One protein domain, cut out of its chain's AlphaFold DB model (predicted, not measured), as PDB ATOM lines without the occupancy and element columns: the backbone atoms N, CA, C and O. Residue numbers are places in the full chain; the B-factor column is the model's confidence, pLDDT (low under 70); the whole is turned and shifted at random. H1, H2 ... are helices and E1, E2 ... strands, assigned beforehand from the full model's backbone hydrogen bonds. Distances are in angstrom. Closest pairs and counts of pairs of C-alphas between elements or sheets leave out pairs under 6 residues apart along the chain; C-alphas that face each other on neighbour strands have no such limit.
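This is residues 19 to 122 of the 128 residues of an uncharacterized protein of Nitrosomonas communis (UniProt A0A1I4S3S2). A four-stranded sheet forms the middle layer, with two helices over each face: H1 and H2 cover one, H3 and H4 the other. H3 packs closely along the sheet, while H4 comes near it with residues 110 to 115 and then slopes away across H3. The printed part has 104 residues with four named helices and four named strands, in the order E1 H1 H2 E2 E3 H3 E4 H4; the class is mixed. The sheet runs E3 E2 E1 E4 and is mixed, E1 and E4 being parallel and the other neighbours antiparallel. The whole is compact and rounded, with a radius of gyration of the C-alphas of 12.5 A and spans of 31 by 27 by 21 A.

Of the sheet's strands, E3 is residues 72 to 77, E2 residues 60 to 65, E1 residues 19 to 24 and E4 residues 100 to 106. E1 begins at C-alpha 19, at (-40.198, -3.198, 6.308), and is 17.1 A long. H1 is residues 28 to 41, 19.9 A, and H2 residues 44 to 55, 16.4 A. H3, residues 80 to 96, is the longest helix at 24.4 A and begins at (-59.574, 5.011, 8.109). H4, residues 110 to 122, is 19.0 A long and ends at C-alpha 122, at (-54.472, -7.308, 17.988).

E2 and E1 are antiparallel at 175 degrees, with N 21 and O 63 at 2.7 A. E3 and E2 form a hairpin, with N 62 and O 75 at 2.9 A. E1 and E4 are parallel at 30 degrees, with N 20 and O 103 at 2.8 A. E3, H3 and E4 make a split strand-helix-strand unit, two strands running the same way with E2 and E1 between them; its crossover is right-handed. H3 is on the sheet at a height of 8.5 A; its C-alpha 87 is 6.9 A from that of Ile 62 in E2. H4, on the same face at 11.2 A, lies over E1 and E4. H3 and H4 touch at a steep tilt of 52 degrees, the C-alphas of Ile 84 and Ala 118 being closest at 5.1 A. On the opposite face, H1 lies over E1 at a height of 9.5 A, and H2 runs along E3 at 10.0 A. H1 and H2 are close but not clearly touching, at 6.6 A between the C-alphas of Leu 38 and Arg 47. Every O i to N i+4 pair is within hydrogen-bond range in H1, H2 and H4, and 12 of 13 in H3.

The two C-alphas farthest apart, those of Val 28 and Gly 98, are 34.2 A apart. The printed part has no cut and no long link; E2 to E3 is short and the others are tight. Mean pLDDT of the printed part is 91.2, and residue 122 alone is under 70.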
ATOM      1  N   LEU A  19     -39.789  -4.575   6.097       90.81
ATOM      2  CA  LEU A  19     -40.198  -3.198   6.308       90.81
ATOM      3  C   LEU A  19     -41.696  -3.072   6.037       90.81
ATOM      4  O   LEU A  19     -42.208  -3.649   5.081       90.81
ATOM      5  N   GLY A  20     -42.385  -2.291   6.857       93.62
ATOM      6  CA  GLY A  20     -43.764  -1.870   6.657       93.62
ATOM      7  C   GLY A  20     -43.831  -0.391   6.296       93.62
ATOM      8  O   GLY A  20     -43.028   0.414   6.761       93.62
ATOM      9  N   ILE A  21     -44.808  -0.011   5.485       95.62
ATOM     10  CA  ILE A  21     -45.073   1.360   5.063       95.62
ATOM     11  C   ILE A  21     -46.559   1.633   5.231       95.62
ATOM     12  O   ILE A  21     -47.386   0.859   4.753       95.62
ATOM     13  N   VAL A  22     -46.895   2.758   5.860       96.75
ATOM     14  CA  VAL A  22     -48.250   3.319   5.862       96.75
ATOM     15  C   VAL A  22     -48.168   4.780   5.446       96.75
ATOM     16  O   VAL A  22     -47.502   5.571   6.118       96.75
ATOM     17  N   ALA A  23     -48.855   5.177   4.377       97.19
ATOM     18  CA  ALA A  23     -48.825   6.567   3.929       97.19
ATOM     19  C   ALA A  23     -50.192   7.115   3.505       97.19
ATOM     20  O   ALA A  23     -50.964   6.439   2.828       97.19
ATOM     21  N   ASP A  24     -50.451   8.377   3.866       96.50
ATOM     22  CA  ASP A  24     -51.510   9.207   3.286       96.50
ATOM     23  C   ASP A  24     -50.990   9.874   2.005       96.50
ATOM     24  O   ASP A  24     -50.217  10.835   2.036       96.50
ATOM     25  N   LEU A  25     -51.430   9.361   0.864       96.19
ATOM     26  CA  LEU A  25     -51.099   9.828  -0.476       96.19
ATOM     27  C   LEU A  25     -51.742  11.182  -0.819       96.19
ATOM     28  O   LEU A  25     -51.359  11.812  -1.802       96.19
ATOM     29  N   ARG A  26     -52.681  11.699  -0.021       94.06
ATOM     30  CA  ARG A  26     -53.168  13.082  -0.185       94.06
ATOM     31  C   ARG A  26     -52.277  14.096   0.529       94.06
ATOM     32  O   ARG A  26     -52.358  15.290   0.253       94.06
ATOM     33  N   SER A  27     -51.404  13.637   1.424       94.75
ATOM     34  CA  SER A  27     -50.427  14.477   2.112       94.75
ATOM     35  C   SER A  27     -49.126  14.573   1.321       94.75
ATOM     36  O   SER A  27     -48.554  13.559   0.917       94.75
ATOM     37  N   VAL A  28     -48.578  15.788   1.205       94.81
ATOM     38  CA  VAL A  28     -47.236  16.021   0.636       94.81
ATOM     39  C   VAL A  28     -46.191  15.152   1.337       94.81
ATOM     40  O   VAL A  28     -45.367  14.524   0.682       94.81
ATOM     41  N   LYS A  29     -46.260  15.038   2.670       95.31
ATOM     42  CA  LYS A  29     -45.301  14.237   3.446       95.31
ATOM     43  C   LYS A  29     -45.449  12.735   3.185       95.31
ATOM     44  O   LYS A  29     -44.446  12.031   3.158       95.31
ATOM     45  N   GLY A  30     -46.672  12.244   2.976       95.50
ATOM     46  CA  GLY A  30     -46.898  10.838   2.630       95.50
ATOM     47  C   GLY A  30     -46.422  10.509   1.218       95.50
ATOM     48  O   GLY A  30     -45.762   9.492   1.015       95.50
ATOM     49  N   ARG A  31     -46.640  11.419   0.262       95.75
ATOM     50  CA  ARG A  31     -46.065  11.309  -1.086       95.75
ATOM     51  C   ARG A  31     -44.542  11.311  -1.065       95.75
ATOM     52  O   ARG A  31     -43.941  10.444  -1.687       95.75
ATOM     53  N   MET A  32     -43.923  12.227  -0.322       96.00
ATOM     54  CA  MET A  32     -42.464  12.270  -0.178       96.00
ATOM     55  C   MET A  32     -41.906  10.971   0.408       96.00
ATOM     56  O   MET A  32     -40.930  10.455  -0.123       96.00
ATOM     57  N   LEU A  33     -42.543  10.422   1.450       95.81
ATOM     58  CA  LEU A  33     -42.138   9.143   2.036       95.81
ATOM     59  C   LEU A  33     -42.119   8.028   0.983       95.81
ATOM     60  O   LEU A  33     -41.117   7.342   0.822       95.81
ATOM     61  N   VAL A  34     -43.213   7.874   0.239       96.25
ATOM     62  CA  VAL A  34     -43.336   6.838  -0.792       96.25
ATOM     63  C   VAL A  34     -42.296   7.007  -1.903       96.25
ATOM     64  O   VAL A  34     -41.692   6.024  -2.331       96.25
ATOM     65  N   GLN A  35     -42.060   8.240  -2.356       96.31
ATOM     66  CA  GLN A  35     -41.064   8.518  -3.393       96.31
ATOM     67  C   GLN A  35     -39.637   8.234  -2.917       96.31
ATOM     68  O   GLN A  35     -38.840   7.684  -3.676       96.31
ATOM     69  N   GLU A  36     -39.316   8.552  -1.664       95.06
ATOM     70  CA  GLU A  36     -38.000   8.254  -1.100       95.06
ATOM     71  C   GLU A  36     -37.765   6.742  -1.013       95.06
ATOM     72  O   GLU A  36     -36.699   6.261  -1.395       95.06
ATOM     73  N   ILE A  37     -38.783   5.969  -0.628       93.38
ATOM     74  CA  ILE A  37     -38.684   4.506  -0.651       93.38
ATOM     75  C   ILE A  37     -38.499   3.986  -2.066       93.38
ATOM     76  O   ILE A  37     -37.607   3.172  -2.290       93.38
ATOM     77  N   LEU A  38     -39.278   4.459  -3.041       93.94
ATOM     78  CA  LEU A  38     -39.095   4.060  -4.438       93.94
ATOM     79  C   LEU A  38     -37.688   4.369  -4.951       93.94
ATOM     80  O   LEU A  38     -37.123   3.567  -5.690       93.94
ATOM     81  N   LYS A  39     -37.110   5.501  -4.547       94.12
ATOM     82  CA  LYS A  39     -35.750   5.893  -4.916       94.12
ATOM     83  C   LYS A  39     -34.696   4.978  -4.290       94.12
ATOM     84  O   LYS A  39     -33.750   4.603  -4.975       94.12
ATOM     85  N   GLN A  40     -34.848   4.631  -3.013       91.31
ATOM     86  CA  GLN A  40     -33.895   3.776  -2.298       91.31
ATOM     87  C   GLN A  40     -33.980   2.312  -2.734       91.31
ATOM     88  O   GLN A  40     -32.961   1.630  -2.810       91.31
ATOM     89  N   THR A  41     -35.192   1.835  -3.014       89.88
ATOM     90  CA  THR A  41     -35.462   0.415  -3.275       89.88
ATOM     91  C   THR A  41     -35.470   0.063  -4.760       89.88
ATOM     92  O   THR A  41     -35.149  -1.053  -5.161       89.88
ATOM     93  N   ASN A  42     -35.851   1.020  -5.607       90.12
ATOM     94  CA  ASN A  42     -36.147   0.786  -7.018       90.12
ATOM     95  C   ASN A  42     -37.140  -0.380  -7.231       90.12
ATOM     96  O   ASN A  42     -37.076  -1.081  -8.241       90.12
ATOM     97  N   ASP A  43     -38.054  -0.595  -6.281       93.38
ATOM     98  CA  ASP A  43     -38.962  -1.738  -6.298       93.38
ATOM     99  C   ASP A  43     -40.046  -1.591  -7.394       93.38
ATOM    100  O   ASP A  43     -40.805  -0.611  -7.383       93.38
ATOM    101  N   PRO A  44     -40.136  -2.532  -8.356       92.94
ATOM    102  CA  PRO A  44     -41.095  -2.448  -9.454       92.94
ATOM    103  C   PRO A  44     -42.540  -2.727  -9.016       92.94
ATOM    104  O   PRO A  44     -43.462  -2.098  -9.539       92.94
ATOM    105  N   GLU A  45     -42.759  -3.625  -8.054       94.62
ATOM    106  CA  GLU A  45     -44.095  -3.945  -7.536       94.62
ATOM    107  C   GLU A  45     -44.654  -2.757  -6.758       94.62
ATOM    108  O   GLU A  45     -45.784  -2.324  -6.996       94.62
ATOM    109  N   PHE A  46     -43.830  -2.163  -5.896       95.94
ATOM    110  CA  PHE A  46     -44.190  -0.963  -5.160       95.94
ATOM    111  C   PHE A  46     -44.453   0.202  -6.112       95.94
ATOM    112  O   PHE A  46     -45.443   0.910  -5.946       95.94
ATOM    113  N   ARG A  47     -43.647   0.374  -7.169       96.62
ATOM    114  CA  ARG A  47     -43.885   1.413  -8.189       96.62
ATOM    115  C   ARG A  47     -45.246   1.254  -8.857       96.62
ATOM    116  O   ARG A  47     -45.987   2.232  -8.973       96.62
ATOM    117  N   ASN A  48     -45.573   0.035  -9.277       96.25
ATOM    118  CA  ASN A  48     -46.857  -0.269  -9.904       96.25
ATOM    119  C   ASN A  48     -48.018  -0.012  -8.941       96.25
ATOM    120  O   ASN A  48     -49.029   0.565  -9.336       96.25
ATOM    121  N   LEU A  49     -47.850  -0.361  -7.666       96.44
ATOM    122  CA  LEU A  49     -48.830  -0.087  -6.622       96.44
ATOM    123  C   LEU A  49     -49.093   1.417  -6.447       96.44
ATOM    124  O   LEU A  49     -50.252   1.812  -6.328       96.44
ATOM    125  N   ILE A  50     -48.058   2.267  -6.492       97.31
ATOM    126  CA  ILE A  50     -48.236   3.730  -6.428       97.31
ATOM    127  C   ILE A  50     -48.971   4.248  -7.662       97.31
ATOM    128  O   ILE A  50     -49.919   5.017  -7.529       97.31
ATOM    129  N   SER A  51     -48.589   3.786  -8.853       97.56
ATOM    130  CA  SER A  51     -49.267   4.169 -10.098       97.56
ATOM    131  C   SER A  51     -50.744   3.752 -10.101       97.56
ATOM    132  O   SER A  51     -51.613   4.517 -10.529       97.56
ATOM    133  N   MET A  52     -51.050   2.570  -9.565       97.75
ATOM    134  CA  MET A  52     -52.420   2.101  -9.388       97.75
ATOM    135  C   MET A  52     -53.176   2.957  -8.369       97.75
ATOM    136  O   MET A  52     -54.325   3.315  -8.618       97.75
ATOM    137  N   ALA A  53     -52.543   3.331  -7.256       97.38
ATOM    138  CA  ALA A  53     -53.140   4.234  -6.281       97.38
ATOM    139  C   ALA A  53     -53.489   5.593  -6.897       97.38
ATOM    140  O   ALA A  53     -54.577   6.102  -6.649       97.38
ATOM    141  N   ASP A  54     -52.624   6.137  -7.754       96.44
ATOM    142  CA  ASP A  54     -52.886   7.385  -8.477       96.44
ATOM    143  C   ASP A  54     -54.045   7.244  -9.460       96.44
ATOM    144  O   ASP A  54     -54.972   8.053  -9.453       96.44
ATOM    145  N   THR A  55     -54.035   6.172 -10.250       97.81
ATOM    146  CA  THR A  55     -55.084   5.881 -11.239       97.81
ATOM    147  C   THR A  55     -56.451   5.703 -10.580       97.81
ATOM    148  O   THR A  55     -57.462   6.184 -11.084       97.81
ATOM    149  N   LEU A  56     -56.488   5.025  -9.431       96.75
ATOM    150  CA  LEU A  56     -57.706   4.755  -8.670       96.75
ATOM    151  C   LEU A  56     -58.046   5.863  -7.660       96.75
ATOM    152  O   LEU A  56     -59.013   5.715  -6.912       96.75
ATOM    153  N   ASN A  57     -57.259   6.943  -7.618       96.19
ATOM    154  CA  ASN A  57     -57.386   8.058  -6.679       96.19
ATOM    155  C   ASN A  57     -57.462   7.623  -5.197       96.19
ATOM    156  O   ASN A  57     -58.261   8.147  -4.413       96.19
ATOM    157  N   LYS A  58     -56.632   6.645  -4.819       97.00
ATOM    158  CA  LYS A  58     -56.604   6.071  -3.472       97.00
ATOM    159  C   LYS A  58     -55.897   6.989  -2.487       97.00
ATOM    160  O   LYS A  58     -54.828   7.529  -2.773       97.00
ATOM    161  N   ARG A  59     -56.486   7.162  -1.303       96.12
ATOM    162  CA  ARG A  59     -55.912   8.000  -0.241       96.12
ATOM    163  C   ARG A  59     -54.764   7.324   0.489       96.12
ATOM    164  O   ARG A  59     -53.767   7.976   0.761       96.12
ATOM    165  N   TYR A  60     -54.919   6.065   0.861       96.69
ATOM    166  CA  TYR A  60     -53.984   5.376   1.733       96.69
ATOM    167  C   TYR A  60     -53.334   4.204   1.028       96.69
ATOM    168  O   TYR A  60     -53.958   3.499   0.234       96.69
ATOM    169  N   ILE A  61     -52.081   3.979   1.398       97.00
ATOM    170  CA  ILE A  61     -51.332   2.781   1.062       97.00
ATOM    171  C   ILE A  61     -50.801   2.149   2.338       97.00
ATOM    172  O   ILE A  61     -50.268   2.841   3.210       97.00
ATOM    173  N   ILE A  62     -50.932   0.830   2.412       95.62
ATOM    174  CA  ILE A  62     -50.212  -0.010   3.353       95.62
ATOM    175  C   ILE A  62     -49.440  -1.031   2.533       95.62
ATOM    176  O   ILE A  62     -50.024  -1.673   1.661       95.62
ATOM    177  N   ALA A  63     -48.153  -1.190   2.807       95.44
ATOM    178  CA  ALA A  63     -47.349  -2.254   2.225       95.44
ATOM    179  C   ALA A  63     -46.397  -2.825   3.273       95.44
ATOM    180  O   ALA A  63     -45.888  -2.070   4.093       95.44
ATOM    181  N   ALA A  64     -46.139  -4.126   3.256       94.19
ATOM    182  CA  ALA A  64     -45.082  -4.733   4.052       94.19
ATOM    183  C   ALA A  64     -44.421  -5.871   3.287       94.19
ATOM    184  O   ALA A  64     -45.079  -6.567   2.515       94.19
ATOM    185  N   GLY A  65     -43.126  -6.060   3.497       91.94
ATOM    186  CA  GLY A  65     -42.388  -7.144   2.870       91.94
ATOM    187  C   GLY A  65     -40.939  -6.787   2.597       91.94
ATOM    188  O   GLY A  65     -40.373  -5.846   3.164       91.94
ATOM    189  N   SER A  66     -40.337  -7.569   1.709       88.81
ATOM    190  CA  SER A  66     -38.983  -7.330   1.233       88.81
ATOM    191  C   SER A  66     -39.050  -6.523  -0.059       88.81
ATOM    192  O   SER A  66     -39.259  -7.063  -1.144       88.81
ATOM    193  N   PHE A  67     -38.855  -5.213   0.067       83.44
ATOM    194  CA  PHE A  67     -38.704  -4.333  -1.087       83.44
ATOM    195  C   PHE A  67     -37.458  -4.726  -1.911       83.44
ATOM    196  O   PHE A  67     -36.585  -5.458  -1.433       83.44
ATOM    197  N   ASN A  68     -37.362  -4.213  -3.137       82.44
ATOM    198  CA  ASN A  68     -36.389  -4.552  -4.187       82.44
ATOM    199  C   ASN A  68     -36.776  -5.796  -5.010       82.44
ATOM    200  O   ASN A  68     -35.905  -6.556  -5.432       82.44
ATOM    201  N   GLY A  69     -38.075  -6.024  -5.235       72.69
ATOM    202  CA  GLY A  69     -38.581  -7.116  -6.078       72.69
ATOM    203  C   GLY A  69     -38.503  -8.498  -5.426       72.69
ATOM    204  O   GLY A  69     -38.469  -9.508  -6.123       72.69
ATOM    205  N   ARG A  70     -38.435  -8.548  -4.091       78.56
ATOM    206  CA  ARG A  70     -38.477  -9.797  -3.312       78.56
ATOM    207  C   ARG A  70     -39.880 -10.125  -2.787       78.56
ATOM    208  O   ARG A  70     -40.058 -11.171  -2.168       78.56
ATOM    209  N   GLY A  71     -40.853  -9.262  -3.070       86.25
ATOM    210  CA  GLY A  71     -42.267  -9.455  -2.777       86.25
ATOM    211  C   GLY A  71     -42.770  -8.564  -1.645       86.25
ATOM    212  O   GLY A  71     -42.177  -8.488  -0.561       86.25
ATOM    213  N   ILE A  72     -43.908  -7.919  -1.900       92.31
ATOM    214  CA  ILE A  72     -44.638  -7.113  -0.918       92.31
ATOM    215  C   ILE A  72     -46.102  -7.559  -0.805       92.31
ATOM    216  O   ILE A  72     -46.768  -7.875  -1.790       92.31
ATOM    217  N   LEU A  73     -46.639  -7.523   0.410       93.19
ATOM    218  CA  LEU A  73     -48.075  -7.520   0.670       93.19
ATOM    219  C   LEU A  73     -48.555  -6.079   0.728       93.19
ATOM    220  O   LEU A  73     -47.890  -5.235   1.322       93.19
ATOM    221  N   SER A  74     -49.714  -5.785   0.142       94.62
ATOM    222  CA  SER A  74     -50.212  -4.413   0.116       94.62
ATOM    223  C   SER A  74     -51.729  -4.290   0.098       94.62
ATOM    224  O   SER A  74     -52.449  -5.216  -0.280       94.62
ATOM    225  N   VAL A  75     -52.208  -3.124   0.533       96.12
ATOM    226  CA  VAL A  75     -53.609  -2.707   0.475       96.12
ATOM    227  C   VAL A  75     -53.673  -1.224   0.107       96.12
ATOM    228  O   VAL A  75     -52.918  -0.408   0.637       96.12
ATOM    229  N   LEU A  76     -54.612  -0.879  -0.776       97.25
ATOM    230  CA  LEU A  76     -55.013   0.497  -1.061       97.25
ATOM    231  C   LEU A  76     -56.425   0.735  -0.530       97.25
ATOM    232  O   LEU A  76     -57.326  -0.067  -0.784       97.25
ATOM    233  N   CYS A  77     -56.642   1.847   0.162       96.44
ATOM    234  CA  CYS A  77     -57.956   2.196   0.700       96.44
ATOM    235  C   CYS A  77     -58.168   3.712   0.771       96.44
ATOM    236  O   CYS A  77     -57.240   4.493   0.569       96.44
ATOM    237  N   ASP A  78     -59.410   4.125   1.023       95.50
ATOM    238  CA  ASP A  78     -59.805   5.542   1.064       95.50
ATOM    239  C   ASP A  78     -60.267   6.017   2.441       95.50
ATOM    240  O   ASP A  78     -60.297   7.223   2.703       95.50
ATOM    241  N   ASP A  79     -60.590   5.077   3.324       93.62
ATOM    242  CA  ASP A  79     -61.140   5.327   4.644       93.62
ATOM    243  C   ASP A  79     -60.258   4.738   5.756       93.62
ATOM    244  O   ASP A  79     -59.466   3.811   5.564       93.62
ATOM    245  N   GLU A  80     -60.401   5.319   6.943       92.31
ATOM    246  CA  GLU A  80     -59.574   5.011   8.109       92.31
ATOM    247  C   GLU A  80     -59.897   3.639   8.711       92.31
ATOM    248  O   GLU A  80     -59.002   2.961   9.215       92.31
ATOM    249  N   GLN A  81     -61.150   3.188   8.609       92.50
ATOM    250  CA  GLN A  81     -61.573   1.895   9.140       92.50
ATOM    251  C   GLN A  81     -60.944   0.743   8.345       92.50
ATOM    252  O   GLN A  81     -60.389  -0.190   8.933       92.50
ATOM    253  N   THR A  82     -60.961   0.833   7.015       93.19
ATOM    254  CA  THR A  82     -60.274  -0.108   6.127       93.19
ATOM    255  C   THR A  82     -58.766  -0.051   6.334       93.19
ATOM    256  O   THR A  82     -58.121  -1.096   6.334       93.19
ATOM    257  N   LEU A  83     -58.190   1.135   6.562       93.00
ATOM    258  CA  LEU A  83     -56.769   1.280   6.890       93.00
ATOM    259  C   LEU A  83     -56.400   0.532   8.187       93.00
ATOM    260  O   LEU A  83     -55.452  -0.252   8.185       93.00
ATOM    261  N   ILE A  84     -57.167   0.695   9.269       91.94
ATOM    262  CA  ILE A  84     -56.945  -0.043  10.526       91.94
ATOM    263  C   ILE A  84     -57.016  -1.557  10.288       91.94
ATOM    264  O   ILE A  84     -56.121  -2.294  10.711       91.94
ATOM    265  N   ALA A  85     -58.051  -2.025   9.584       91.69
ATOM    266  CA  ALA A  85     -58.219  -3.442   9.273       91.69
ATOM    267  C   ALA A  85     -57.072  -3.979   8.397       91.69
ATOM    268  O   ALA A  85     -56.572  -5.079   8.628       91.69
ATOM    269  N   ALA A  86     -56.606  -3.196   7.422       92.88
ATOM    270  CA  ALA A  86     -55.478  -3.545   6.565       92.88
ATOM    271  C   ALA A  86     -54.171  -3.676   7.357       92.88
ATOM    272  O   ALA A  86     -53.450  -4.656   7.178       92.88
ATOM    273  N   CYS A  87     -53.894  -2.749   8.279       90.69
ATOM    274  CA  CYS A  87     -52.737  -2.820   9.174       90.69
ATOM    275  C   CYS A  87     -52.751  -4.087  10.048       90.69
ATOM    276  O   CYS A  87     -51.701  -4.681  10.297       90.69
ATOM    277  N   GLN A  88     -53.926  -4.535  10.502       88.75
ATOM    278  CA  GLN A  88     -54.062  -5.803  11.229       88.75
ATOM    279  C   GLN A  88     -53.808  -7.004  10.312       88.75
ATOM    280  O   GLN A  88     -52.994  -7.868  10.631       88.75
ATOM    281  N   ASN A  89     -54.473  -7.032   9.157       90.56
ATOM    282  CA  ASN A  89     -54.426  -8.160   8.232       90.56
ATOM    283  C   ASN A  89     -53.045  -8.363   7.605       90.56
ATOM    284  O   ASN A  89     -52.652  -9.502   7.392       90.56
ATOM    285  N   ILE A  90     -52.301  -7.290   7.316       91.38
ATOM    286  CA  ILE A  90     -50.938  -7.410   6.783       91.38
ATOM    287  C   ILE A  90     -50.026  -8.098   7.795       91.38
ATOM    288  O   ILE A  90     -49.322  -9.024   7.416       91.38
ATOM    289  N   ASN A  91     -50.082  -7.726   9.076       85.50
ATOM    290  CA  ASN A  91     -49.262  -8.391  10.091       85.50
ATOM    291  C   ASN A  91     -49.635  -9.871  10.261       85.50
ATOM    292  O   ASN A  91     -48.741 -10.701  10.363       85.50
ATOM    293  N   ILE A  92     -50.933 -10.205  10.232       86.75
ATOM    294  CA  ILE A  92     -51.399 -11.602  10.279       86.75
ATOM    295  C   ILE A  92     -50.863 -12.387   9.078       86.75
ATOM    296  O   ILE A  92     -50.296 -13.456   9.245       86.75
ATOM    297  N   ARG A  93     -50.990 -11.842   7.866       88.50
ATOM    298  CA  ARG A  93     -50.524 -12.521   6.650       88.50
ATOM    299  C   ARG A  93     -49.011 -12.677   6.600       88.50
ATOM    300  O   ARG A  93     -48.540 -13.676   6.076       88.50
ATOM    301  N   MET A  94     -48.258 -11.703   7.114       87.00
ATOM    302  CA  MET A  94     -46.803 -11.820   7.242       87.00
ATOM    303  C   MET A  94     -46.436 -12.984   8.173       87.00
ATOM    304  O   MET A  94     -45.603 -13.808   7.802       87.00
ATOM    305  N   ASP A  95     -47.114 -13.099   9.319       85.31
ATOM    306  CA  ASP A  95     -46.925 -14.203  10.271       85.31
ATOM    307  C   ASP A  95     -47.281 -15.567   9.652       85.31
ATOM    308  O   ASP A  95     -46.501 -16.513   9.741       85.31
ATOM    309  N   GLU A  96     -48.398 -15.651   8.917       86.62
ATOM    310  CA  GLU A  96     -48.829 -16.863   8.198       86.62
ATOM    311  C   GLU A  96     -47.799 -17.361   7.169       86.62
ATOM    312  O   GLU A  96     -47.725 -18.565   6.911       86.62
ATOM    313  N   ILE A  97     -46.998 -16.462   6.582       84.19
ATOM    314  CA  ILE A  97     -45.914 -16.816   5.649       84.19
ATOM    315  C   ILE A  97     -44.544 -16.939   6.336       84.19
ATOM    316  O   ILE A  97     -43.525 -17.052   5.654       84.19
ATOM    317  N   GLY A  98     -44.500 -16.925   7.673       81.69
ATOM    318  CA  GLY A  98     -43.277 -17.085   8.461       81.69
ATOM    319  C   GLY A  98     -42.350 -15.866   8.452       81.69
ATOM    320  O   GLY A  98     -41.152 -16.010   8.687       81.69
ATOM    321  N   SER A  99     -42.878 -14.674   8.171       85.94
ATOM    322  CA  SER A  99     -42.138 -13.410   8.161       85.94
ATOM    323  C   SER A  99     -42.706 -12.434   9.195       85.94
ATOM    324  O   SER A  99     -43.811 -12.600   9.703       85.94
ATOM    325  N   SER A 100     -41.953 -11.389   9.539       85.12
ATOM    326  CA  SER A 100     -42.432 -10.363  10.465       85.12
ATOM    327  C   SER A 100     -42.011  -8.969  10.020       85.12
ATOM    328  O   SER A 100     -40.928  -8.771   9.461       85.12
ATOM    329  N   THR A 101     -42.890  -7.995  10.256       87.06
ATOM    330  CA  THR A 101     -42.597  -6.584   9.989       87.06
ATOM    331  C   THR A 101     -41.810  -6.013  11.162       87.06
ATOM    332  O   THR A 101     -42.373  -5.798  12.235       87.06
ATOM    333  N   THR A 102     -40.518  -5.759  10.974       85.38
ATOM    334  CA  THR A 102     -39.615  -5.337  12.058       85.38
ATOM    335  C   THR A 102     -39.610  -3.835  12.284       85.38
ATOM    336  O   THR A 102     -39.356  -3.374  13.397       85.38
ATOM    337  N   ALA A 103     -39.942  -3.055  11.256       88.19
ATOM    338  CA  ALA A 103     -40.070  -1.610  11.356       88.19
ATOM    339  C   ALA A 103     -41.195  -1.086  10.464       88.19
ATOM    340  O   ALA A 103     -41.432  -1.605   9.377       88.19
ATOM    341  N   TRP A 104     -41.853  -0.014  10.909       91.44
ATOM    342  CA  TRP A 104     -42.873   0.692  10.137       91.44
ATOM    343  C   TRP A 104     -42.420   2.115   9.822       91.44
ATOM    344  O   TRP A 104     -42.140   2.905  10.725       91.44
ATOM    345  N   LEU A 105     -42.409   2.464   8.539       93.88
ATOM    346  CA  LEU A 105     -42.277   3.832   8.063       93.88
ATOM    347  C   LEU A 105     -43.660   4.416   7.833       93.88
ATOM    348  O   LEU A 105     -44.465   3.886   7.070       93.88
ATOM    349  N   ILE A 106     -43.951   5.513   8.517       94.31
ATOM    350  CA  ILE A 106     -45.318   6.008   8.617       94.31
ATOM    351  C   ILE A 106     -45.340   7.474   8.228       94.31
ATOM    352  O   ILE A 106     -44.584   8.281   8.774       94.31
ATOM    353  N   SER A 107     -46.226   7.843   7.303       92.56
ATOM    354  CA  SER A 107     -46.453   9.257   7.032       92.56
ATOM    355  C   SER A 107     -46.983   9.931   8.304       92.56
ATOM    356  O   SER A 107     -47.867   9.374   8.959       92.56
ATOM    357  N   PRO A 108     -46.488  11.123   8.662       77.00
ATOM    358  CA  PRO A 108     -46.859  11.769   9.915       77.00
ATOM    359  C   PRO A 108     -48.358  12.100   9.981       77.00
ATOM    360  O   PRO A 108     -49.026  12.221   8.954       77.00
ATOM    361  N   ASN A 109     -48.854  12.316  11.204       81.81
ATOM    362  CA  ASN A 109     -50.256  12.570  11.565       81.81
ATOM    363  C   ASN A 109     -51.106  11.289  11.621       81.81
ATOM    364  O   ASN A 109     -50.827  10.395  12.420       81.81
ATOM    365  N   ASN A 110     -52.160  11.214  10.807       86.50
ATOM    366  CA  ASN A 110     -53.258  10.271  10.993       86.50
ATOM    367  C   ASN A 110     -52.812   8.806  10.903       86.50
ATOM    368  O   ASN A 110     -53.213   7.984  11.717       86.50
ATOM    369  N   CYS A 111     -51.909   8.481   9.974       91.12
ATOM    370  CA  CYS A 111     -51.434   7.109   9.794       91.12
ATOM    371  C   CYS A 111     -50.715   6.548  11.032       91.12
ATOM    372  O   CYS A 111     -50.835   5.358  11.309       91.12
ATOM    373  N   ALA A 112     -50.008   7.384  11.801       87.88
ATOM    374  CA  ALA A 112     -49.331   6.944  13.022       87.88
ATOM    375  C   ALA A 112     -50.328   6.575  14.130       87.88
ATOM    376  O   ALA A 112     -50.133   5.586  14.838       87.88
ATOM    377  N   ILE A 113     -51.412   7.345  14.254       89.62
ATOM    378  CA  ILE A 113     -52.492   7.076  15.210       89.62
ATOM    379  C   ILE A 113     -53.212   5.781  14.819       89.62
ATOM    380  O   ILE A 113     -53.319   4.868  15.636       89.62
ATOM    381  N   LEU A 114     -53.607   5.656  13.551       88.19
ATOM    382  CA  LEU A 114     -54.359   4.505  13.045       88.19
ATOM    383  C   LEU A 114     -53.556   3.199  13.118       88.19
ATOM    384  O   LEU A 114     -54.098   2.161  13.495       88.19
ATOM    385  N   LEU A 115     -52.247   3.231  12.833       88.06
ATOM    386  CA  LEU A 115     -51.400   2.052  13.023       88.06
ATOM    387  C   LEU A 115     -51.323   1.657  14.504       88.06
ATOM    388  O   LEU A 115     -51.433   0.477  14.835       88.06
ATOM    389  N   LYS A 116     -51.176   2.628  15.413       88.19
ATOM    390  CA  LYS A 116     -51.153   2.356  16.856       88.19
ATOM    391  C   LYS A 116     -52.459   1.713  17.327       88.19
ATOM    392  O   LYS A 116     -52.421   0.771  18.117       88.19
ATOM    393  N   GLU A 117     -53.602   2.184  16.836       87.75
ATOM    394  CA  GLU A 117     -54.909   1.587  17.125       87.75
ATOM    395  C   GLU A 117     -55.018   0.154  16.600       87.75
ATOM    396  O   GLU A 117     -55.450  -0.738  17.333       87.75
ATOM    397  N   ALA A 118     -54.565  -0.087  15.367       86.31
ATOM    398  CA  ALA A 118     -54.540  -1.416  14.767       86.31
ATOM    399  C   ALA A 118     -53.736  -2.415  15.619       86.31
ATOM    400  O   ALA A 118     -54.239  -3.499  15.930       86.31
ATOM    401  N   LEU A 119     -52.534  -2.024  16.058       82.19
ATOM    402  CA  LEU A 119     -51.648  -2.843  16.896       82.19
ATOM    403  C   LEU A 119     -52.175  -3.023  18.334       82.19
ATOM    404  O   LEU A 119     -51.997  -4.074  18.949       82.19
ATOM    405  N   ALA A 120     -52.865  -2.029  18.895       83.44
ATOM    406  CA  ALA A 120     -53.464  -2.148  20.225       83.44
ATOM    407  C   ALA A 120     -54.647  -3.134  20.256       83.44
ATOM    408  O   ALA A 120     -54.923  -3.755  21.283       83.44
ATOM    409  N   GLN A 121     -55.363  -3.289  19.143       72.25
ATOM    410  CA  GLN A 121     -56.507  -4.196  19.042       72.25
ATOM    411  C   GLN A 121     -56.097  -5.664  18.845       72.25
ATOM    412  O   GLN A 121     -56.786  -6.553  19.350       72.25
ATOM    413  N   SER A 122     -54.971  -5.937  18.177       63.41
ATOM    414  CA  SER A 122     -54.472  -7.308  17.988       63.41
ATOM    415  C   SER A 122     -54.033  -7.952  19.312       63.41
ATOM    416  O   SER A 122     -54.368  -9.106  19.574       63.41
TER     417      SER A 122